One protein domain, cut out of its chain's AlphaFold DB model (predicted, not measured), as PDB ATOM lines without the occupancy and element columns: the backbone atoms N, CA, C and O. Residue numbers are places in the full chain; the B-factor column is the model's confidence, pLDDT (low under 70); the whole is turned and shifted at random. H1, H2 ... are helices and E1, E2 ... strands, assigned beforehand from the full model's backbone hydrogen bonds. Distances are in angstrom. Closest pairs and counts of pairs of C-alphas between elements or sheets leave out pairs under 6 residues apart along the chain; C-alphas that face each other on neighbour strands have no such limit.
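AT A GLANCE: This is residues 3 to 80 of the 111 residues of the protein "ABC transporter ATP-binding protein" of Aeromonas caviae (UniProt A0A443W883). A four-stranded antiparallel sheet, E2 E3 E4 E5, has one short helix, H1, lying over one face along the strands. At one end of the longest axis is a small two-stranded parallel pair, E1 and E6, which brings the first and last named strands side by side. The printed part has 78 residues, with one named helix and six named strands in the order E1 H1 E2 E3 E4 E5 E6. The class is mixed, helices and strands, with 34 of the 78 residues in named elements, under half. The whole is compact, with a radius of gyration of the C-alphas of 12.0 A and spans of 36 by 24 by 23 A.

IN THESE COORDINATES: Begin with the larger sheet: E2 is residues 32 to 34, E3 is residues 44 to 47, E4 is residues 52 to 56 and measures 13.1 A, and E5 is residues 62 to 67 and measures 14.3 A. Find C-alpha 62 at (215.820, 236.261, 234.024), where E5 begins. H1 is residues 20 to 27, 10.5 A long, starting from C-alpha 20 at (214.060, 242.951, 235.943). E1 is residues 3 to 6, 9.3 A, and E6 is residues 72 to 75, 9.7 A, ending at C-alpha 75 at (233.791, 231.677, 228.117).

HOW THE PARTS SIT: E2, E3, E4 and E5 form a meander, each strand the antiparallel neighbour of the one before, in three hairpins. Look for N 34 and O 44, 3.0 A, between E2 and E3; N 45 and O 54, 3.0 A, between E3 and E4; and N 53 and O 66, 2.9 A, between E4 and E5. From edge strand E2 to edge strand E5 the strands' lines turn by 62 degrees. H1 is on this sheet at a height of 9.2 A, over E4, at 19 degrees to it on the local plane. The closest C-alphas of H1 and E4 are those of Pro 20 and Tyr 56, 7.6 A. In H1 every O i to N i+4 pair is within hydrogen-bond range. Beyond E5, its C-alpha of Phe 67 is 6.8 A from that of Pro 73 in E6, the closest pair. E6 and E1 are parallel, with N 5 and O 74 at 2.8 A; E1 is apart from E2, E3, E4 and E5.

THE WHOLE: The C-alphas of Glu 38 and Glu 77 are the two farthest apart, 37.0 A. The link from E1 to H1, residues 7 to 19, is long; that from E2 to E3 is short, and the other four are tight. Within the long link, residues 10 to 11 pair with residues 5 to 6 of E1 and with residues 14 to 15, both antiparallel. The printed part has no cut; its mean pLDDT is 95.5, and no printed residue is under 70.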
ATOM      1  N   PHE A   3     231.700 240.097 229.714       97.19
ATOM      2  CA  PHE A   3     230.732 239.259 230.420       97.19
ATOM      3  C   PHE A   3     231.265 237.831 230.526       97.19
ATOM      4  O   PHE A   3     231.221 237.078 229.560       97.19
ATOM      5  N   LEU A   4     231.773 237.462 231.703       97.75
ATOM      6  CA  LEU A   4     232.283 236.112 231.957       97.75
ATOM      7  C   LEU A   4     231.119 235.131 232.105       97.75
ATOM      8  O   LEU A   4     230.370 235.209 233.079       97.75
ATOM      9  N   ILE A   5     230.964 234.219 231.154       97.06
ATOM     10  CA  ILE A   5     229.897 233.223 231.147       97.06
ATOM     11  C   ILE A   5     230.224 232.131 232.162       97.06
ATOM     12  O   ILE A   5     231.267 231.486 232.104       97.06
ATOM     13  N   SER A   6     229.293 231.913 233.086       96.44
ATOM     14  CA  SER A   6     229.294 230.784 234.013       96.44
ATOM     15  C   SER A   6     228.111 229.879 233.652       96.44
ATOM     16  O   SER A   6     226.963 230.284 233.884       96.44
ATOM     17  N   PRO A   7     228.348 228.689 233.061       92.88
ATOM     18  CA  PRO A   7     227.284 227.800 232.600       92.88
ATOM     19  C   PRO A   7     226.239 227.539 233.682       92.88
ATOM     20  O   PRO A   7     226.584 227.320 234.841       92.88
ATOM     21  N   PHE A   8     224.960 227.586 233.301       92.69
ATOM     22  CA  PHE A   8     223.799 227.413 234.189       92.69
ATOM     23  C   PHE A   8     223.664 228.434 235.338       92.69
ATOM     24  O   PHE A   8     222.738 228.324 236.137       92.69
ATOM     25  N   VAL A   9     224.535 229.447 235.418       97.69
ATOM     26  CA  VAL A   9     224.510 230.474 236.474       97.69
ATOM     27  C   VAL A   9     224.156 231.850 235.912       97.69
ATOM     28  O   VAL A   9     223.299 232.534 236.470       97.69
ATOM     29  N   GLY A  10     224.810 232.272 234.828       97.50
ATOM     30  CA  GLY A  10     224.622 233.595 234.228       97.50
ATOM     31  C   GLY A  10     225.895 234.125 233.570       97.50
ATOM     32  O   GLY A  10     226.744 233.347 233.129       97.50
ATOM     33  N   ALA A  11     226.043 235.451 233.515       97.38
ATOM     34  CA  ALA A  11     227.189 236.102 232.883       97.38
ATOM     35  C   ALA A  11     227.656 237.349 233.656       97.38
ATOM     36  O   ALA A  11     226.923 238.320 233.828       97.38
ATOM     37  N   GLY A  12     228.902 237.359 234.125       95.00
ATOM     38  CA  GLY A  12     229.418 238.433 234.972       95.00
ATOM     39  C   GLY A  12     228.606 238.581 236.265       95.00
ATOM     40  O   GLY A  12     228.537 237.658 237.072       95.00
ATOM     41  N   LYS A  13     228.011 239.760 236.488       94.25
ATOM     42  CA  LYS A  13     227.217 240.046 237.698       94.25
ATOM     43  C   LYS A  13     225.751 239.618 237.589       94.25
ATOM     44  O   LYS A  13     225.107 239.476 238.627       94.25
ATOM     45  N   ILE A  14     225.232 239.422 236.377       97.06
ATOM     46  CA  ILE A  14     223.839 239.020 236.154       97.06
ATOM     47  C   ILE A  14     223.706 237.500 236.258       97.06
ATOM     48  O   ILE A  14     224.516 236.751 235.708       97.06
ATOM     49  N   LYS A  15     222.688 237.048 236.993       98.38
ATOM     50  CA  LYS A  15     222.415 235.633 237.267       98.38
ATOM     51  C   LYS A  15     220.992 235.282 236.861       98.38
ATOM     52  O   LYS A  15     220.089 236.107 237.008       98.38
ATOM     53  N   PHE A  16     220.790 234.054 236.399       98.31
ATOM     54  CA  PHE A  16     219.446 233.538 236.149       98.31
ATOM     55  C   PHE A  16     218.604 233.573 237.430       98.31
ATOM     56  O   PHE A  16     219.124 233.436 238.540       98.31
ATOM     57  N   GLY A  17     217.301 233.808 237.276       98.31
ATOM     58  CA  GLY A  17     216.370 233.980 238.392       98.31
ATOM     59  C   GLY A  17     216.302 235.398 238.978       98.31
ATOM     60  O   GLY A  17     215.463 235.643 239.841       98.31
ATOM     61  N   MET A  18     217.135 236.342 238.523       98.56
ATOM     62  CA  MET A  18     217.034 237.749 238.935       98.56
ATOM     63  C   MET A  18     215.779 238.425 238.368       98.56
ATOM     64  O   MET A  18     215.380 238.157 237.236       98.56
ATOM     65  N   THR A  19     215.188 239.347 239.128       98.38
ATOM     66  CA  THR A  19     214.077 240.185 238.647       98.38
ATOM     67  C   THR A  19     214.574 241.258 237.663       98.38
ATOM     68  O   THR A  19     215.762 241.603 237.685       98.38
ATOM     69  N   PRO A  20     213.694 241.848 236.830       98.12
ATOM     70  CA  PRO A  20     214.060 242.951 235.943       98.12
ATOM     71  C   PRO A  20     214.762 244.098 236.667       98.12
ATOM     72  O   PRO A  20     215.816 244.544 236.229       98.12
ATOM     73  N   ASP A  21     214.253 244.514 237.828       98.19
ATOM     74  CA  ASP A  21     214.841 245.615 238.598       98.19
ATOM     75  C   ASP A  21     216.256 245.293 239.095       98.19
ATOM     76  O   ASP A  21     217.132 246.157 239.066       98.19
ATOM     77  N   GLN A  22     216.520 244.043 239.490       98.56
ATOM     78  CA  GLN A  22     217.869 243.605 239.858       98.56
ATOM     79  C   GLN A  22     218.819 243.641 238.656       98.56
ATOM     80  O   GLN A  22     219.952 244.106 238.786       98.56
ATOM     81  N   VAL A  23     218.364 243.181 237.488       98.25
ATOM     82  CA  VAL A  23     219.159 243.204 236.249       98.25
ATOM     83  C   VAL A  23     219.463 244.644 235.830       98.25
ATOM     84  O   VAL A  23     220.627 244.978 235.614       98.25
ATOM     85  N   ARG A  24     218.447 245.512 235.794       97.94
ATOM     86  CA  ARG A  24     218.570 246.939 235.453       97.94
ATOM     87  C   ARG A  24     219.508 247.672 236.397       97.94
ATOM     88  O   ARG A  24     220.356 248.429 235.940       97.94
ATOM     89  N   LEU A  25     219.409 247.415 237.702       97.62
ATOM     90  CA  LEU A  25     220.307 248.003 238.693       97.62
ATOM     91  C   LEU A  25     221.766 247.572 238.476       97.62
ATOM     92  O   LEU A  25     222.675 248.384 238.629       97.62
ATOM     93  N   LEU A  26     221.999 246.299 238.139       96.94
ATOM     94  CA  LEU A  26     223.345 245.751 237.959       96.94
ATOM     95  C   LEU A  26     224.010 246.175 236.650       96.94
ATOM     96  O   LEU A  26     225.221 246.401 236.641       96.94
ATOM     97  N   LEU A  27     223.246 246.231 235.558       95.06
ATOM     98  CA  LEU A  27     223.743 246.666 234.252       95.06
ATOM     99  C   LEU A  27     223.838 248.192 234.170       95.06
ATOM    100  O   LEU A  27     224.775 248.716 233.566       95.06
ATOM    101  N   GLY A  28     222.917 248.896 234.829       92.88
ATOM    102  CA  GLY A  28     222.783 250.341 234.734       92.88
ATOM    103  C   GLY A  28     222.509 250.805 233.301       92.88
ATOM    104  O   GLY A  28     222.195 250.020 232.409       92.88
ATOM    105  N   GLY A  29     222.662 252.109 233.075       87.94
ATOM    106  CA  GLY A  29     222.507 252.706 231.751       87.94
ATOM    107  C   GLY A  29     221.055 252.822 231.281       87.94
ATOM    108  O   GLY A  29     220.107 252.618 232.039       87.94
ATOM    109  N   VAL A  30     220.909 253.223 230.020       94.69
ATOM    110  CA  VAL A  30     219.615 253.332 229.338       94.69
ATOM    111  C   VAL A  30     219.257 251.972 228.755       94.69
ATOM    112  O   VAL A  30     220.121 251.300 228.185       94.69
ATOM    113  N   PHE A  31     217.994 251.589 228.901       97.88
ATOM    114  CA  PHE A  31     217.436 250.379 228.321       97.88
ATOM    115  C   PHE A  31     216.067 250.662 227.716       97.88
ATOM    116  O   PHE A  31     215.334 251.519 228.214       97.88
ATOM    117  N   ASP A  32     215.719 249.881 226.699       97.94
ATOM    118  CA  ASP A  32     214.372 249.817 226.145       97.94
ATOM    119  C   ASP A  32     213.718 248.490 226.522       97.94
ATOM    120  O   ASP A  32     214.324 247.427 226.387       97.94
ATOM    121  N   SER A  33     212.464 248.542 226.967       97.88
ATOM    122  CA  SER A  33     211.666 247.349 227.261       97.88
ATOM    123  C   SER A  33     210.625 247.129 226.172       97.88
ATOM    124  O   SER A  33     209.777 247.990 225.934       97.88
ATOM    125  N   PHE A  34     210.634 245.958 225.542       96.31
ATOM    126  CA  PHE A  34     209.672 245.625 224.494       96.31
ATOM    127  C   PHE A  34     209.426 244.119 224.403       96.31
ATOM    128  O   PHE A  34     210.228 243.301 224.850       96.31
ATOM    129  N   LYS A  35     208.292 243.729 223.820       93.50
ATOM    130  CA  LYS A  35     208.013 242.321 223.524       93.50
ATOM    131  C   LYS A  35     208.794 241.887 222.287       93.50
ATOM    132  O   LYS A  35     208.628 242.483 221.229       93.50
ATOM    133  N   ARG A  36     209.606 240.831 222.409       88.00
ATOM    134  CA  ARG A  36     210.394 240.301 221.282       88.00
ATOM    135  C   ARG A  36     209.505 239.705 220.185       88.00
ATOM    136  O   ARG A  36     209.843 239.807 219.012       88.00
ATOM    137  N   ALA A  37     208.382 239.114 220.580       88.12
ATOM    138  CA  ALA A  37     207.328 238.612 219.704       88.12
ATOM    139  C   ALA A  37     205.953 238.841 220.357       88.12
ATOM    140  O   ALA A  37     205.870 239.066 221.568       88.12
ATOM    141  N   GLU A  38     204.871 238.798 219.583       88.25
ATOM    142  CA  GLU A  38     203.516 239.113 220.061       88.25
ATOM    143  C   GLU A  38     203.076 238.193 221.214       88.25
ATOM    144  O   GLU A  38     202.529 238.643 222.226       88.25
ATOM    145  N   GLU A  39     203.431 236.915 221.103       88.56
ATOM    146  CA  GLU A  39     203.201 235.845 222.069       88.56
ATOM    147  C   GLU A  39     204.107 235.905 223.308       88.56
ATOM    148  O   GLU A  39     203.907 235.139 224.253       88.56
ATOM    149  N   SER A  40     205.095 236.808 223.342       85.88
ATOM    150  CA  SER A  40     205.965 236.957 224.511       85.88
ATOM    151  C   SER A  40     205.137 237.384 225.725       85.88
ATOM    152  O   SER A  40     204.492 238.440 225.728       85.88
ATOM    153  N   VAL A  41     205.165 236.549 226.767       89.19
ATOM    154  CA  VAL A  41     204.440 236.789 228.025       89.19
ATOM    155  C   VAL A  41     205.049 237.971 228.779       89.19
ATOM    156  O   VAL A  41     204.315 238.796 229.319       89.19
ATOM    157  N   PHE A  42     206.378 238.087 228.759       92.94
ATOM    158  CA  PHE A  42     207.129 239.160 229.403       92.94
ATOM    159  C   PHE A  42     207.940 239.948 228.357       92.94
ATOM    160  O   PHE A  42     208.442 239.340 227.406       92.94
ATOM    161  N   PRO A  43     208.063 241.287 228.471       94.56
ATOM    162  CA  PRO A  43     208.991 242.045 227.634       94.56
ATOM    163  C   PRO A  43     210.440 241.638 227.925       94.56
ATOM    164  O   PRO A  43     210.754 241.248 229.042       94.56
ATOM    165  N   CYS A  44     211.330 241.769 226.949       96.88
ATOM    166  CA  CYS A  44     212.771 241.764 227.185       96.88
ATOM    167  C   CYS A  44     213.281 243.197 227.366       96.88
ATOM    168  O   CYS A  44     212.681 244.133 226.829       96.88
ATOM    169  N   ASP A  45     214.397 243.351 228.075       98.19
ATOM    170  CA  ASP A  45     215.115 244.624 228.157       98.19
ATOM    171  C   ASP A  45     216.322 244.596 227.221       98.19
ATOM    172  O   ASP A  45     217.088 243.629 227.227       98.19
ATOM    173  N   TYR A  46     216.516 245.663 226.451       97.88
ATOM    174  CA  TYR A  46     217.680 245.853 225.597       97.88
ATOM    175  C   TYR A  46     218.529 247.025 226.074       97.88
ATOM    176  O   TYR A  46     218.081 248.167 226.099       97.88
ATOM    177  N   PHE A  47     219.779 246.731 226.419       97.56
ATOM    178  CA  PHE A  47     220.793 247.701 226.807       97.56
ATOM    179  C   PHE A  47     221.720 247.924 225.611       97.56
ATOM    180  O   PHE A  47     222.788 247.312 225.529       97.56
ATOM    181  N   GLU A  48     221.311 248.778 224.669       96.56
ATOM    182  CA  GLU A  48     222.007 248.985 223.387       96.56
ATOM    183  C   GLU A  48     223.491 249.325 223.570       96.56
ATOM    184  O   GLU A  48     224.363 248.674 222.998       96.56
ATOM    185  N   ASN A  49     223.797 250.257 224.474       96.19
ATOM    186  CA  ASN A  49     225.173 250.676 224.767       96.19
ATOM    187  C   ASN A  49     226.062 249.550 225.322       96.19
ATOM    188  O   ASN A  49     227.290 249.666 225.323       96.19
ATOM    189  N   LEU A  50     225.456 248.480 225.840       96.62
ATOM    190  CA  LEU A  50     226.158 247.314 226.365       96.62
ATOM    191  C   LEU A  50     226.137 246.131 225.396       96.62
ATOM    192  O   LEU A  50     226.960 245.233 225.570       96.62
ATOM    193  N   GLY A  51     225.232 246.127 224.413       96.50
ATOM    194  CA  GLY A  51     225.001 245.007 223.505       96.50
ATOM    195  C   GLY A  51     224.366 243.806 224.208       96.50
ATOM    196  O   GLY A  51     224.789 242.672 223.987       96.50
ATOM    197  N   VAL A  52     223.404 244.039 225.110       97.56
ATOM    198  CA  VAL A  52     222.807 242.986 225.954       97.56
ATOM    199  C   VAL A  52     221.289 243.005 225.866       97.56
ATOM    200  O   VAL A  52     220.670 244.025 226.161       97.56
ATOM    201  N   PHE A  53     220.696 241.853 225.560       97.62
ATOM    202  CA  PHE A  53     219.279 241.591 225.806       97.62
ATOM    203  C   PHE A  53     219.115 240.712 227.045       97.62
ATOM    204  O   PHE A  53     219.793 239.691 227.191       97.62
ATOM    205  N   ALA A  54     218.184 241.088 227.916       97.81
ATOM    206  CA  ALA A  54     217.753 240.303 229.064       97.81
ATOM    207  C   ALA A  54     216.335 239.772 228.824       97.81
ATOM    208  O   ALA A  54     215.389 240.551 228.691       97.81
ATOM    209  N   TYR A  55     216.192 238.448 228.772       97.44
ATOM    210  CA  TYR A  55     214.907 237.774 228.590       97.44
ATOM    211  C   TYR A  55     214.391 237.223 229.909       97.44
ATOM    212  O   TYR A  55     215.127 236.562 230.650       97.44
ATOM    213  N   TYR A  56     213.111 237.460 230.171       96.88
ATOM    214  CA  TYR A  56     212.445 237.032 231.390       96.88
ATOM    215  C   TYR A  56     211.344 236.028 231.066       96.88
ATOM    216  O   TYR A  56     210.583 236.211 230.116       96.88
ATOM    217  N   ASN A  57     211.235 234.998 231.899       95.38
ATOM    218  CA  ASN A  57     210.190 233.994 231.761       95.38
ATOM    219  C   ASN A  57     208.824 234.515 232.241       95.38
ATOM    220  O   ASN A  57     208.687 235.630 232.750       95.38
ATOM    221  N   ALA A  58     207.796 233.668 232.147       94.25
ATOM    222  CA  ALA A  58     206.431 233.993 232.575       94.25
ATOM    223  C   ALA A  58     206.296 234.354 234.071       94.25
ATOM    224  O   ALA A  58     205.332 235.016 234.450       94.25
ATOM    225  N   SER A  59     207.254 233.955 234.914       95.75
ATOM    226  CA  SER A  59     207.310 234.325 236.335       95.75
ATOM    227  C   SER A  59     208.018 235.663 236.579       95.75
ATOM    228  O   SER A  59     208.168 236.068 237.730       95.75
ATOM    229  N   GLY A  60     208.473 236.348 235.525       95.81
ATOM    230  CA  GLY A  60     209.144 237.644 235.621       95.81
ATOM    231  C   GLY A  60     210.567 237.557 236.168       95.81
ATOM    232  O   GLY A  60     211.004 238.462 236.875       95.81
ATOM    233  N   VAL A  61     211.292 236.472 235.875       98.19
ATOM    234  CA  VAL A  61     212.705 236.318 236.259       98.19
ATOM    235  C   VAL A  61     213.584 235.984 235.059       98.19
ATOM    236  O   VAL A  61     213.121 235.362 234.104       98.19
ATOM    237  N   LEU A  62     214.851 236.406 235.109       98.31
ATOM    238  CA  LEU A  62     215.820 236.261 234.024       98.31
ATOM    239  C   LEU A  62     216.028 234.781 233.685       98.31
ATOM    240  O   LEU A  62     216.454 234.008 234.546       98.31
ATOM    241  N   GLU A  63     215.778 234.408 232.434       96.44
ATOM    242  CA  GLU A  63     215.952 233.039 231.932       96.44
ATOM    243  C   GLU A  63     217.015 232.925 230.839       96.44
ATOM    244  O   GLU A  63     217.648 231.880 230.710       96.44
ATOM    245  N   ALA A  64     217.245 233.995 230.074       96.06
ATOM    246  CA  ALA A  64     218.234 234.007 229.006       96.06
ATOM    247  C   ALA A  64     218.878 235.388 228.848       96.06
ATOM    248  O   ALA A  64     218.289 236.422 229.167       96.06
ATOM    249  N   ILE A  65     220.111 235.377 228.347       97.31
ATOM    250  CA  ILE A  65     220.894 236.567 228.023       97.31
ATOM    251  C   ILE A  65     221.380 236.391 226.588       97.31
ATOM    252  O   ILE A  65     221.966 235.359 226.260       97.31
ATOM    253  N   GLU A  66     221.145 237.387 225.743       96.12
ATOM    254  CA  GLU A  66     221.674 237.433 224.378       96.12
ATOM    255  C   GLU A  66     222.648 238.599 224.264       96.12
ATOM    256  O   GLU A  66     222.411 239.687 224.793       96.12
ATOM    257  N   PHE A  67     223.762 238.345 223.583       96.50
ATOM    258  CA  PHE A  67     224.834 239.308 223.395       96.50
ATOM    259  C   PHE A  67     224.956 239.687 221.926       96.50
ATOM    260  O   PHE A  67     224.911 238.834 221.043       96.50
ATOM    261  N   THR A  68     225.179 240.972 221.700       95.38
ATOM    262  CA  THR A  68     225.587 241.564 220.427       95.38
ATOM    263  C   THR A  68     226.739 242.537 220.691       95.38
ATOM    264  O   THR A  68     227.091 242.799 221.843       95.38
ATOM    265  N   GLU A  69     227.360 243.083 219.651       94.62
ATOM    266  CA  GLU A  69     228.320 244.174 219.832       94.62
ATOM    267  C   GLU A  69     227.645 245.367 220.546       94.62
ATOM    268  O   GLU A  69     226.482 245.655 220.261       94.62
ATOM    269  N   PRO A  70     228.318 246.069 221.484       95.75
ATOM    270  CA  PRO A  70     229.735 245.980 221.858       95.75
ATOM    271  C   PRO A  70     230.029 245.063 223.070       95.75
ATOM    272  O   PRO A  70     231.023 245.262 223.791       95.75
ATOM    273  N   ALA A  71     229.164 244.091 223.374       96.69
ATOM    274  CA  ALA A  71     229.444 243.114 224.421       96.69
ATOM    275  C   ALA A  71     230.665 242.255 224.061       96.69
ATOM    276  O   ALA A  71     230.972 242.021 222.897       96.69
ATOM    277  N   VAL A  72     231.360 241.772 225.087       96.94
ATOM    278  CA  VAL A  72     232.457 240.804 224.967       96.94
ATOM    279  C   VAL A  72     232.086 239.609 225.847       96.94
ATOM    280  O   VAL A  72     232.507 239.555 227.010       96.94
ATOM    281  N   PRO A  73     231.196 238.716 225.373       96.69
ATOM    282  CA  PRO A  73     230.848 237.503 226.096       96.69
ATOM    283  C   PRO A  73     232.020 236.530 226.037       96.69
ATOM    284  O   PRO A  73     232.437 236.093 224.967       96.69
ATOM    285  N   GLU A  74     232.559 236.204 227.202       96.38
ATOM    286  CA  GLU A  74     233.765 235.403 227.325       96.38
ATOM    287  C   GLU A  74     233.481 234.110 228.075       96.38
ATOM    288  O   GLU A  74     232.939 234.130 229.181       96.38
ATOM    289  N   PHE A  75     233.883 232.989 227.492       94.62
ATOM    290  CA  PHE A  75     233.791 231.677 228.117       94.62
ATOM    291  C   PHE A  75     235.146 230.984 228.020       94.62
ATOM    292  O   PHE A  75     235.634 230.763 226.919       94.62
ATOM    293  N   GLU A  76     235.765 230.676 229.165       92.31
ATOM    294  CA  GLU A  76     237.136 230.138 229.236       92.31
ATOM    295  C   GLU A  76     238.141 230.960 228.404       92.31
ATOM    296  O   GLU A  76     238.820 230.445 227.522       92.31
ATOM    297  N   GLU A  77     238.198 232.270 228.669       90.56
ATOM    298  CA  GLU A  77     239.122 233.224 228.021       90.56
ATOM    299  C   GLU A  77     238.892 233.436 226.510       90.56
ATOM    300  O   GLU A  77     239.646 234.152 225.850       90.56
ATOM    301  N   MET A  78     237.815 232.871 225.961       92.12
ATOM    302  CA  MET A  78     237.438 233.000 224.557       92.12
ATOM    303  C   MET A  78     236.283 233.990 224.371       92.12
ATOM    304  O   MET A  78     235.179 233.754 224.860       92.12
ATOM    305  N   ASP A  79     236.527 235.074 223.624       94.19
ATOM    306  CA  ASP A  79     235.493 236.011 223.155       94.19
ATOM    307  C   ASP A  79     234.628 235.337 222.081       94.19
ATOM    308  O   ASP A  79     235.048 235.166 220.930       94.19
ATOM    309  N   LEU A  80     233.416 234.941 222.468       92.19
ATOM    310  CA  LEU A  80     232.540 234.124 221.633       92.19
ATOM    311  C   LEU A  80     232.016 234.866 220.399       92.19
ATOM    312  O   LEU A  80     231.665 234.205 219.423       92.19
TER     313      LEU A  80